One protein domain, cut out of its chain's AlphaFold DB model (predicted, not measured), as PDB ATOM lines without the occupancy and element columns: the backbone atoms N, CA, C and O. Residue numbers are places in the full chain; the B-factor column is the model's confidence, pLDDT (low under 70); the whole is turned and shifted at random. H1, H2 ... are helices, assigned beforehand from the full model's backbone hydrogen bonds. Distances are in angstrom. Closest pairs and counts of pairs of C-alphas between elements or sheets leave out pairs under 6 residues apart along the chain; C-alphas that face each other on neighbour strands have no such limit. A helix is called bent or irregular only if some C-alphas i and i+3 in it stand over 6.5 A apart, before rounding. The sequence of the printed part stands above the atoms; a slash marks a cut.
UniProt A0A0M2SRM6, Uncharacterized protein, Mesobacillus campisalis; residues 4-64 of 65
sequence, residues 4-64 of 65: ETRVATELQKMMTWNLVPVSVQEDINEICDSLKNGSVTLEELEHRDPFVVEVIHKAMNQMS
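Overview. This is residues 4 to 64 of the 65 residues of an uncharacterized protein of Mesobacillus campisalis (UniProt A0A0M2SRM6). Two helices, H1 and H2, lie side by side as a helical hairpin, and a third long helix, H4, crosses one side of that pair, with its start by the first part of H2 and its later part by H1. The short helix H3 sits on the same side of the hairpin as H4, near the start of H1 and the last part of H2. The printed part has 61 residues with four named helices, in the order H1, H2, H3, H4, and no named strand; the class is all helix. The whole is compact, with a radius of gyration of the C-alphas of 10.1 A, and rounded, spanning 25 by 22 by 19 A.

Arrangement. The longest helix by residues is H2, residues 22 to 37. It touches H1, residues 4 to 16, with the C-alphas of Cys 32 and Ala 8 closest at 4.5 A. H1 and H2 form a helical hairpin, at a shallow tilt of 32 degrees, opposite ways. H4, residues 50 to 62, touches H1 about perpendicular, at 79 degrees; their closest C-alphas, those of Ala 59 and Glu 10, are 5.6 A apart. H4 touches H2 with residues 51 to 52 alone, and H2 touches H4 with residues 24 to 28 alone. Their closest C-alphas, those of Val 52 and Val 24, are 6.3 A apart, and the two helices run the same way at a steep tilt of 61 degrees. The helix packing is mostly crossed, but only just: of these three touching pairs, 1 is at a shallow tilt. H3, residues 42 to 45, is close to H4 but not clearly touching it, with the C-alphas of Leu 45 and Val 53 closest at 6.8 A. H3 is also close to H1 but not clearly touching it; the C-alphas of Leu 42 and Glu 4, their closest, are 6.5 A apart. Every O i to N i+4 pair is within hydrogen-bond range in H1 and H4, and 10 of 12 are in H2, while H3 is too short for such a pair.

Along the chain. H2, Val 22 to Asn 37, is 23.6 A long from first to last C-alpha, and its C-alpha 22 is at (221.463, 271.824, 316.817). H2 is irregular: C-alphas 23 and 26 are 7.7 A apart. H1 is 18.5 A long and begins with C-alpha 4 at (240.500, 269.879, 328.374). H3 is 5.2 A long. H4 is 18.4 A long and ends with C-alpha 62 at (241.047, 274.421, 315.166).

Size, cuts and confidence. The two C-alphas farthest apart, those of Ser 23 and Ser 64, are 26.0 A apart. The printed part has no cut. The links H1 to H2, H2 to H3 and H3 to H4 are tight. The mean pLDDT of the printed part is 94.3, and no printed residue is under 70.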
ATOM      1  N   GLU A   4     241.942 269.989 328.151       95.56
ATOM      2  CA  GLU A   4     240.500 269.879 328.374       95.56
ATOM      3  C   GLU A   4     239.848 271.264 328.450       95.56
ATOM      4  O   GLU A   4     238.904 271.559 327.719       95.56
ATOM      5  N   THR A   5     240.412 272.171 329.253       94.88
ATOM      6  CA  THR A   5     239.911 273.551 329.376       94.88
ATOM      7  C   THR A   5     240.026 274.311 328.051       94.88
ATOM      8  O   THR A   5     239.176 275.147 327.732       94.88
ATOM      9  N   ARG A   6     241.081 274.046 327.267       95.19
ATOM     10  CA  ARG A   6     241.268 274.648 325.937       95.19
ATOM     11  C   ARG A   6     240.201 274.165 324.957       95.19
ATOM     12  O   ARG A   6     239.540 275.007 324.355       95.19
ATOM     13  N   VAL A   7     239.979 272.853 324.874       95.94
ATOM     14  CA  VAL A   7     238.940 272.263 324.015       95.94
ATOM     15  C   VAL A   7     237.556 272.767 324.413       95.94
ATOM     16  O   VAL A   7     236.806 273.214 323.554       95.94
ATOM     17  N   ALA A   8     237.239 272.810 325.709       96.31
ATOM     18  CA  ALA A   8     235.969 273.349 326.191       96.31
ATOM     19  C   ALA A   8     235.762 274.824 325.812       96.31
ATOM     20  O   ALA A   8     234.650 275.253 325.517       96.31
ATOM     21  N   THR A   9     236.834 275.619 325.809       95.75
ATOM     22  CA  THR A   9     236.768 277.022 325.376       95.75
ATOM     23  C   THR A   9     236.483 277.123 323.879       95.75
ATOM     24  O   THR A   9     235.683 277.961 323.467       95.75
ATOM     25  N   GLU A  10     237.107 276.273 323.064       96.38
ATOM     26  CA  GLU A  10     236.901 276.278 321.616       96.38
ATOM     27  C   GLU A  10     235.506 275.770 321.229       96.38
ATOM     28  O   GLU A  10     234.817 276.406 320.435       96.38
ATOM     29  N   LEU A  11     235.017 274.714 321.883       96.50
ATOM     30  CA  LEU A  11     233.643 274.230 321.728       96.50
ATOM     31  C   LEU A  11     232.608 275.328 322.024       96.50
ATOM     32  O   LEU A  11     231.653 275.500 321.267       96.50
ATOM     33  N   GLN A  12     232.819 276.140 323.065       95.62
ATOM     34  CA  GLN A  12     231.936 277.274 323.362       95.62
ATOM     35  C   GLN A  12     231.960 278.368 322.289       95.62
ATOM     36  O   GLN A  12     230.910 278.942 321.975       95.62
ATOM     37  N   LYS A  13     233.118 278.649 321.679       95.94
ATOM     38  CA  LYS A  13     233.183 279.561 320.524       95.94
ATOM     39  C   LYS A  13     232.431 278.984 319.332       95.94
ATOM     40  O   LYS A  13     231.633 279.692 318.724       95.94
ATOM     41  N   MET A  14     232.632 277.700 319.038       95.31
ATOM     42  CA  MET A  14     231.933 277.010 317.955       95.31
ATOM     43  C   MET A  14     230.413 277.056 318.143       95.31
ATOM     44  O   MET A  14     229.701 277.329 317.178       95.31
ATOM     45  N   MET A  15     229.905 276.868 319.367       94.31
ATOM     46  CA  MET A  15     228.480 277.048 319.676       94.31
ATOM     47  C   MET A  15     228.022 278.490 319.420       94.31
ATOM     48  O   MET A  15     227.028 278.706 318.735       94.31
ATOM     49  N   THR A  16     228.783 279.480 319.896       94.44
ATOM     50  CA  THR A  16     228.479 280.912 319.701       94.44
ATOM     51  C   THR A  16     228.431 281.303 318.219       94.44
ATOM     52  O   THR A  16     227.666 282.182 317.824       94.44
ATOM     53  N   TRP A  17     229.237 280.651 317.381       95.00
ATOM     54  CA  TRP A  17     229.300 280.883 315.937       95.00
ATOM     55  C   TRP A  17     228.383 279.964 315.118       95.00
ATOM     56  O   TRP A  17     228.470 279.965 313.892       95.00
ATOM     57  N   ASN A  18     227.496 279.199 315.764       93.44
ATOM     58  CA  ASN A  18     226.592 278.239 315.119       93.44
ATOM     59  C   ASN A  18     227.312 277.176 314.264       93.44
ATOM     60  O   ASN A  18     226.776 276.698 313.266       93.44
ATOM     61  N   LEU A  19     228.528 276.788 314.655       94.06
ATOM     62  CA  LEU A  19     229.309 275.726 314.010       94.06
ATOM     63  C   LEU A  19     228.999 274.331 314.578       94.06
ATOM     64  O   LEU A  19     229.506 273.332 314.070       94.06
ATOM     65  N   VAL A  20     228.177 274.262 315.628       95.56
ATOM     66  CA  VAL A  20     227.711 273.017 316.249       95.56
ATOM     67  C   VAL A  20     226.283 272.720 315.777       95.56
ATOM     68  O   VAL A  20     225.405 273.572 315.967       95.56
ATOM     69  N   PRO A  21     226.017 271.540 315.183       93.94
ATOM     70  CA  PRO A  21     224.670 271.142 314.784       93.94
ATOM     71  C   PRO A  21     223.701 271.160 315.968       93.94
ATOM     72  O   PRO A  21     224.031 270.661 317.041       93.94
ATOM     73  N   VAL A  22     222.486 271.678 315.759       93.50
ATOM     74  CA  VAL A  22     221.463 271.824 316.817       93.50
ATOM     75  C   VAL A  22     221.195 270.509 317.556       93.50
ATOM     76  O   VAL A  22     221.003 270.523 318.765       93.50
ATOM     77  N   SER A  23     221.250 269.375 316.852       93.94
ATOM     78  CA  SER A  23     221.002 268.041 317.411       93.94
ATOM     79  C   SER A  23     221.987 267.599 318.495       93.94
ATOM     80  O   SER A  23     221.676 266.648 319.194       93.94
ATOM     81  N   VAL A  24     223.155 268.243 318.612       95.38
ATOM     82  CA  VAL A  24     224.196 267.899 319.599       95.38
ATOM     83  C   VAL A  24     224.602 269.095 320.468       95.38
ATOM     84  O   VAL A  24     225.576 269.022 321.210       95.38
ATOM     85  N   GLN A  25     223.902 270.233 320.377       95.19
ATOM     86  CA  GLN A  25     224.274 271.441 321.127       95.19
ATOM     87  C   GLN A  25     224.169 271.251 322.643       95.19
ATOM     88  O   GLN A  25     225.029 271.744 323.370       95.19
ATOM     89  N   GLU A  26     223.149 270.532 323.115       95.94
ATOM     90  CA  GLU A  26     222.968 270.243 324.540       95.94
ATOM     91  C   GLU A  26     224.102 269.353 325.066       95.94
ATOM     92  O   GLU A  26     224.782 269.743 326.016       95.94
ATOM     93  N   ASP A  27     224.408 268.255 324.366       96.31
ATOM     94  CA  ASP A  27     225.530 267.371 324.697       96.31
ATOM     95  C   ASP A  27     226.864 268.125 324.739       96.31
ATOM     96  O   ASP A  27     227.654 267.970 325.670       96.31
ATOM     97  N   ILE A  28     227.127 268.974 323.739       96.62
ATOM     98  CA  ILE A  28     228.363 269.762 323.680       96.62
ATOM     99  C   ILE A  28     228.429 270.774 324.822       96.62
ATOM    100  O   ILE A  28     229.511 270.987 325.374       96.62
ATOM    101  N   ASN A  29     227.306 271.376 325.213       95.94
ATOM    102  CA  ASN A  29     227.276 272.301 326.336       95.94
ATOM    103  C   ASN A  29     227.583 271.586 327.665       95.94
ATOM    104  O   ASN A  29     228.450 272.043 328.412       95.94
ATOM    105  N   GLU A  30     226.975 270.423 327.918       96.69
ATOM    106  CA  GLU A  30     227.282 269.597 329.095       96.69
ATOM    107  C   GLU A  30     228.747 269.144 329.121       96.69
ATOM    108  O   GLU A  30     229.411 269.185 330.162       96.69
ATOM    109  N   ILE A  31     229.282 268.746 327.966       96.25
ATOM    110  CA  ILE A  31     230.683 268.345 327.813       96.25
ATOM    111  C   ILE A  31     231.623 269.521 328.081       96.25
ATOM    112  O   ILE A  31     232.649 269.335 328.731       96.25
ATOM    113  N   CYS A  32     231.288 270.736 327.637       95.88
ATOM    114  CA  CYS A  32     232.089 271.924 327.933       95.88
ATOM    115  C   CYS A  32     232.220 272.152 329.438       95.88
ATOM    116  O   CYS A  32     233.327 272.380 329.932       95.88
ATOM    117  N   ASP A  33     231.106 272.088 330.164       95.75
ATOM    118  CA  ASP A  33     231.100 272.270 331.614       95.75
ATOM    119  C   ASP A  33     231.858 271.133 332.310       95.75
ATOM    120  O   ASP A  33     232.661 271.383 333.214       95.75
ATOM    121  N   SER A  34     231.695 269.904 331.815       96.31
ATOM    122  CA  SER A  34     232.361 268.706 332.329       96.31
ATOM    123  C   SER A  34     233.881 268.690 332.102       96.31
ATOM    124  O   SER A  34     234.653 268.256 332.955       96.31
ATOM    125  N   LEU A  35     234.351 269.206 330.967       96.00
ATOM    126  CA  LEU A  35     235.780 269.367 330.685       96.00
ATOM    127  C   LEU A  35     236.391 270.497 331.526       96.00
ATOM    128  O   LEU A  35     237.524 270.386 331.995       96.00
ATOM    129  N   LYS A  36     235.648 271.592 331.745       93.69
ATOM    130  CA  LYS A  36     236.109 272.729 332.562       93.69
ATOM    131  C   LYS A  36     236.211 272.397 334.041       93.69
ATOM    132  O   LYS A  36     237.115 272.893 334.710       93.69
ATOM    133  N   ASN A  37     235.277 271.605 334.557       94.69
ATOM    134  CA  ASN A  37     235.274 271.195 335.957       94.69
ATOM    135  C   ASN A  37     236.168 269.962 336.221       94.69
ATOM    136  O   ASN A  37     236.402 269.632 337.381       94.69
ATOM    137  N   GLY A  38     236.690 269.316 335.169       94.19
ATOM    138  CA  GLY A  38     237.556 268.138 335.264       94.19
ATOM    139  C   GLY A  38     236.823 266.845 335.632       94.19
ATOM    140  O   GLY A  38     237.460 265.916 336.119       94.19
ATOM    141  N   SER A  39     235.502 266.786 335.440       95.75
ATOM    142  CA  SER A  39     234.689 265.583 335.676       95.75
ATOM    143  C   SER A  39     234.776 264.561 334.546       95.75
ATOM    144  O   SER A  39     234.436 263.402 334.769       95.75
ATOM    145  N   VAL A  40     235.235 264.978 333.362       95.06
ATOM    146  CA  VAL A  40     235.540 264.091 332.233       95.06
ATOM    147  C   VAL A  40     236.865 264.489 331.596       95.06
ATOM    148  O   VAL A  40     237.276 265.653 331.632       95.06
ATOM    149  N   THR A  41     237.498 263.523 330.950       95.75
ATOM    150  CA  THR A  41     238.688 263.687 330.116       95.75
ATOM    151  C   THR A  41     238.334 263.550 328.635       95.75
ATOM    152  O   THR A  41     237.298 262.995 328.278       95.75
ATOM    153  N   LEU A  42     239.200 264.042 327.745       94.56
ATOM    154  CA  LEU A  42     238.986 263.897 326.298       94.56
ATOM    155  C   LEU A  42     238.982 262.426 325.855       94.56
ATOM    156  O   LEU A  42     238.199 262.062 324.989       94.56
ATOM    157  N   GLU A  43     239.795 261.581 326.490       95.12
ATOM    158  CA  GLU A  43     239.860 260.143 326.204       95.12
ATOM    159  C   GLU A  43     238.535 259.426 326.518       95.12
ATOM    160  O   GLU A  43     238.076 258.582 325.750       95.12
ATOM    161  N   GLU A  44     237.863 259.801 327.608       94.56
ATOM    162  CA  GLU A  44     236.551 259.243 327.961       94.56
ATOM    163  C   GLU A  44     235.458 259.647 326.961       94.56
ATOM    164  O   GLU A  44     234.495 258.902 326.760       94.56
ATOM    165  N   LEU A  45     235.605 260.802 326.304       93.62
ATOM    166  CA  LEU A  45     234.639 261.296 325.324       93.62
ATOM    167  C   LEU A  45     234.717 260.571 323.977       93.62
ATOM    168  O   LEU A  45     233.717 260.571 323.265       93.62
ATOM    169  N   GLU A  46     235.825 259.897 323.654       93.12
ATOM    170  CA  GLU A  46     235.989 259.121 322.409       93.12
ATOM    171  C   GLU A  46     234.965 257.978 322.264       93.12
ATOM    172  O   GLU A  46     234.727 257.482 321.165       93.12
ATOM    173  N   HIS A  47     234.329 257.569 323.365       91.50
ATOM    174  CA  HIS A  47     233.319 256.507 323.391       91.50
ATOM    175  C   HIS A  47     231.874 257.028 323.311       91.50
ATOM    176  O   HIS A  47     230.930 256.242 323.439       91.50
ATOM    177  N   ARG A  48     231.677 258.343 323.152       90.75
ATOM    178  CA  ARG A  48     230.347 258.951 323.006       90.75
ATOM    179  C   ARG A  48     229.796 258.781 321.591       90.75
ATOM    180  O   ARG A  48     230.386 258.132 320.730       90.75
ATOM    181  N   ASP A  49     228.620 259.361 321.374       93.38
ATOM    182  CA  ASP A  49     228.001 259.438 320.061       93.38
ATOM    183  C   ASP A  49     228.994 259.971 318.997       93.38
ATOM    184  O   ASP A  49     229.660 260.986 319.237       93.38
ATOM    185  N   PRO A  50     229.103 259.323 317.820       93.56
ATOM    186  CA  PRO A  50     230.064 259.715 316.792       93.56
ATOM    187  C   PRO A  50     229.931 261.167 316.314       93.56
ATOM    188  O   PRO A  50     230.941 261.787 315.981       93.56
ATOM    189  N   PHE A  51     228.719 261.734 316.293       93.06
ATOM    190  CA  PHE A  51     228.514 263.130 315.899       93.06
ATOM    191  C   PHE A  51     229.067 264.095 316.950       93.06
ATOM    192  O   PHE A  51     229.631 265.133 316.601       93.06
ATOM    193  N   VAL A  52     228.953 263.747 318.233       95.19
ATOM    194  CA  VAL A  52     229.556 264.507 319.338       95.19
ATOM    195  C   VAL A  52     231.082 264.445 319.257       95.19
ATOM    196  O   VAL A  52     231.743 265.484 319.324       95.19
ATOM    197  N   VAL A  53     231.643 263.249 319.045       96.50
ATOM    198  CA  VAL A  53     233.095 263.044 318.893       96.50
ATOM    199  C   VAL A  53     233.649 263.857 317.720       96.50
ATOM    200  O   VAL A  53     234.655 264.550 317.869       96.50
ATOM    201  N   GLU A  54     232.954 263.877 316.578       96.12
ATOM    202  CA  GLU A  54     233.367 264.664 315.410       96.12
ATOM    203  C   GLU A  54     233.478 266.167 315.729       96.12
ATOM    204  O   GLU A  54     234.416 266.841 315.294       96.12
ATOM    205  N   VAL A  55     232.541 266.714 316.508       96.56
ATOM    206  CA  VAL A  55     232.570 268.127 316.918       96.56
ATOM    207  C   VAL A  55     233.740 268.405 317.866       96.56
ATOM    208  O   VAL A  55     234.419 269.423 317.709       96.56
ATOM    209  N   ILE A  56     234.031 267.494 318.798       96.25
ATOM    210  CA  ILE A  56     235.186 267.597 319.704       96.25
ATOM    211  C   ILE A  56     236.495 267.583 318.910       96.25
ATOM    212  O   ILE A  56     237.348 268.449 319.114       96.25
ATOM    213  N   HIS A  57     236.642 266.673 317.946       96.44
ATOM    214  CA  HIS A  57     237.822 266.624 317.079       96.44
ATOM    215  C   HIS A  57     237.966 267.884 316.224       96.44
ATOM    216  O   HIS A  57     239.076 268.393 316.064       96.44
ATOM    217  N   LYS A  58     236.864 268.450 315.716       95.31
ATOM    218  CA  LYS A  58     236.893 269.747 315.017       95.31
ATOM    219  C   LYS A  58     237.423 270.859 315.916       95.31
ATOM    220  O   LYS A  58     238.295 271.607 315.475       95.31
ATOM    221  N   ALA A  59     236.958 270.934 317.162       95.31
ATOM    222  CA  ALA A  59     237.470 271.896 318.133       95.31
ATOM    223  C   ALA A  59     238.970 271.688 318.389       95.31
ATOM    224  O   ALA A  59     239.740 272.644 318.362       95.31
ATOM    225  N   MET A  60     239.418 270.438 318.546       94.44
ATOM    226  CA  MET A  60     240.836 270.114 318.744       94.44
ATOM    227  C   MET A  60     241.721 270.542 317.567       94.44
ATOM    228  O   MET A  60     242.800 271.109 317.761       94.44
ATOM    229  N   ASN A  61     241.245 270.314 316.345       93.50
ATOM    230  CA  ASN A  61     241.967 270.665 315.128       93.50
ATOM    231  C   ASN A  61     242.066 272.184 314.929       93.50
ATOM    232  O   ASN A  61     243.117 272.664 314.517       93.50
ATOM    233  N   GLN A  62     241.026 272.953 315.274       87.56
ATOM    234  CA  GLN A  62     241.047 274.421 315.166       87.56
ATOM    235  C   GLN A  62     242.064 275.089 316.102       87.56
ATOM    236  O   GLN A  62     242.538 276.178 315.805       87.56
ATOM    237  N   MET A  63     242.443 274.433 317.201       83.25
ATOM    238  CA  MET A  63     243.478 274.936 318.113       83.25
ATOM    239  C   MET A  63     244.908 274.644 317.641       83.25
ATOM    240  O   MET A  63     245.855 275.171 318.226       83.25
ATOM    241  N   SER A  64     245.071 273.754 316.658       71.00
ATOM    242  CA  SER A  64     246.377 273.329 316.135       71.00
ATOM    243  C   SER A  64     246.829 274.158 314.922       71.00
ATOM    244  O   SER A  64     247.894 273.880 314.369       71.00
TER     245      SER A  64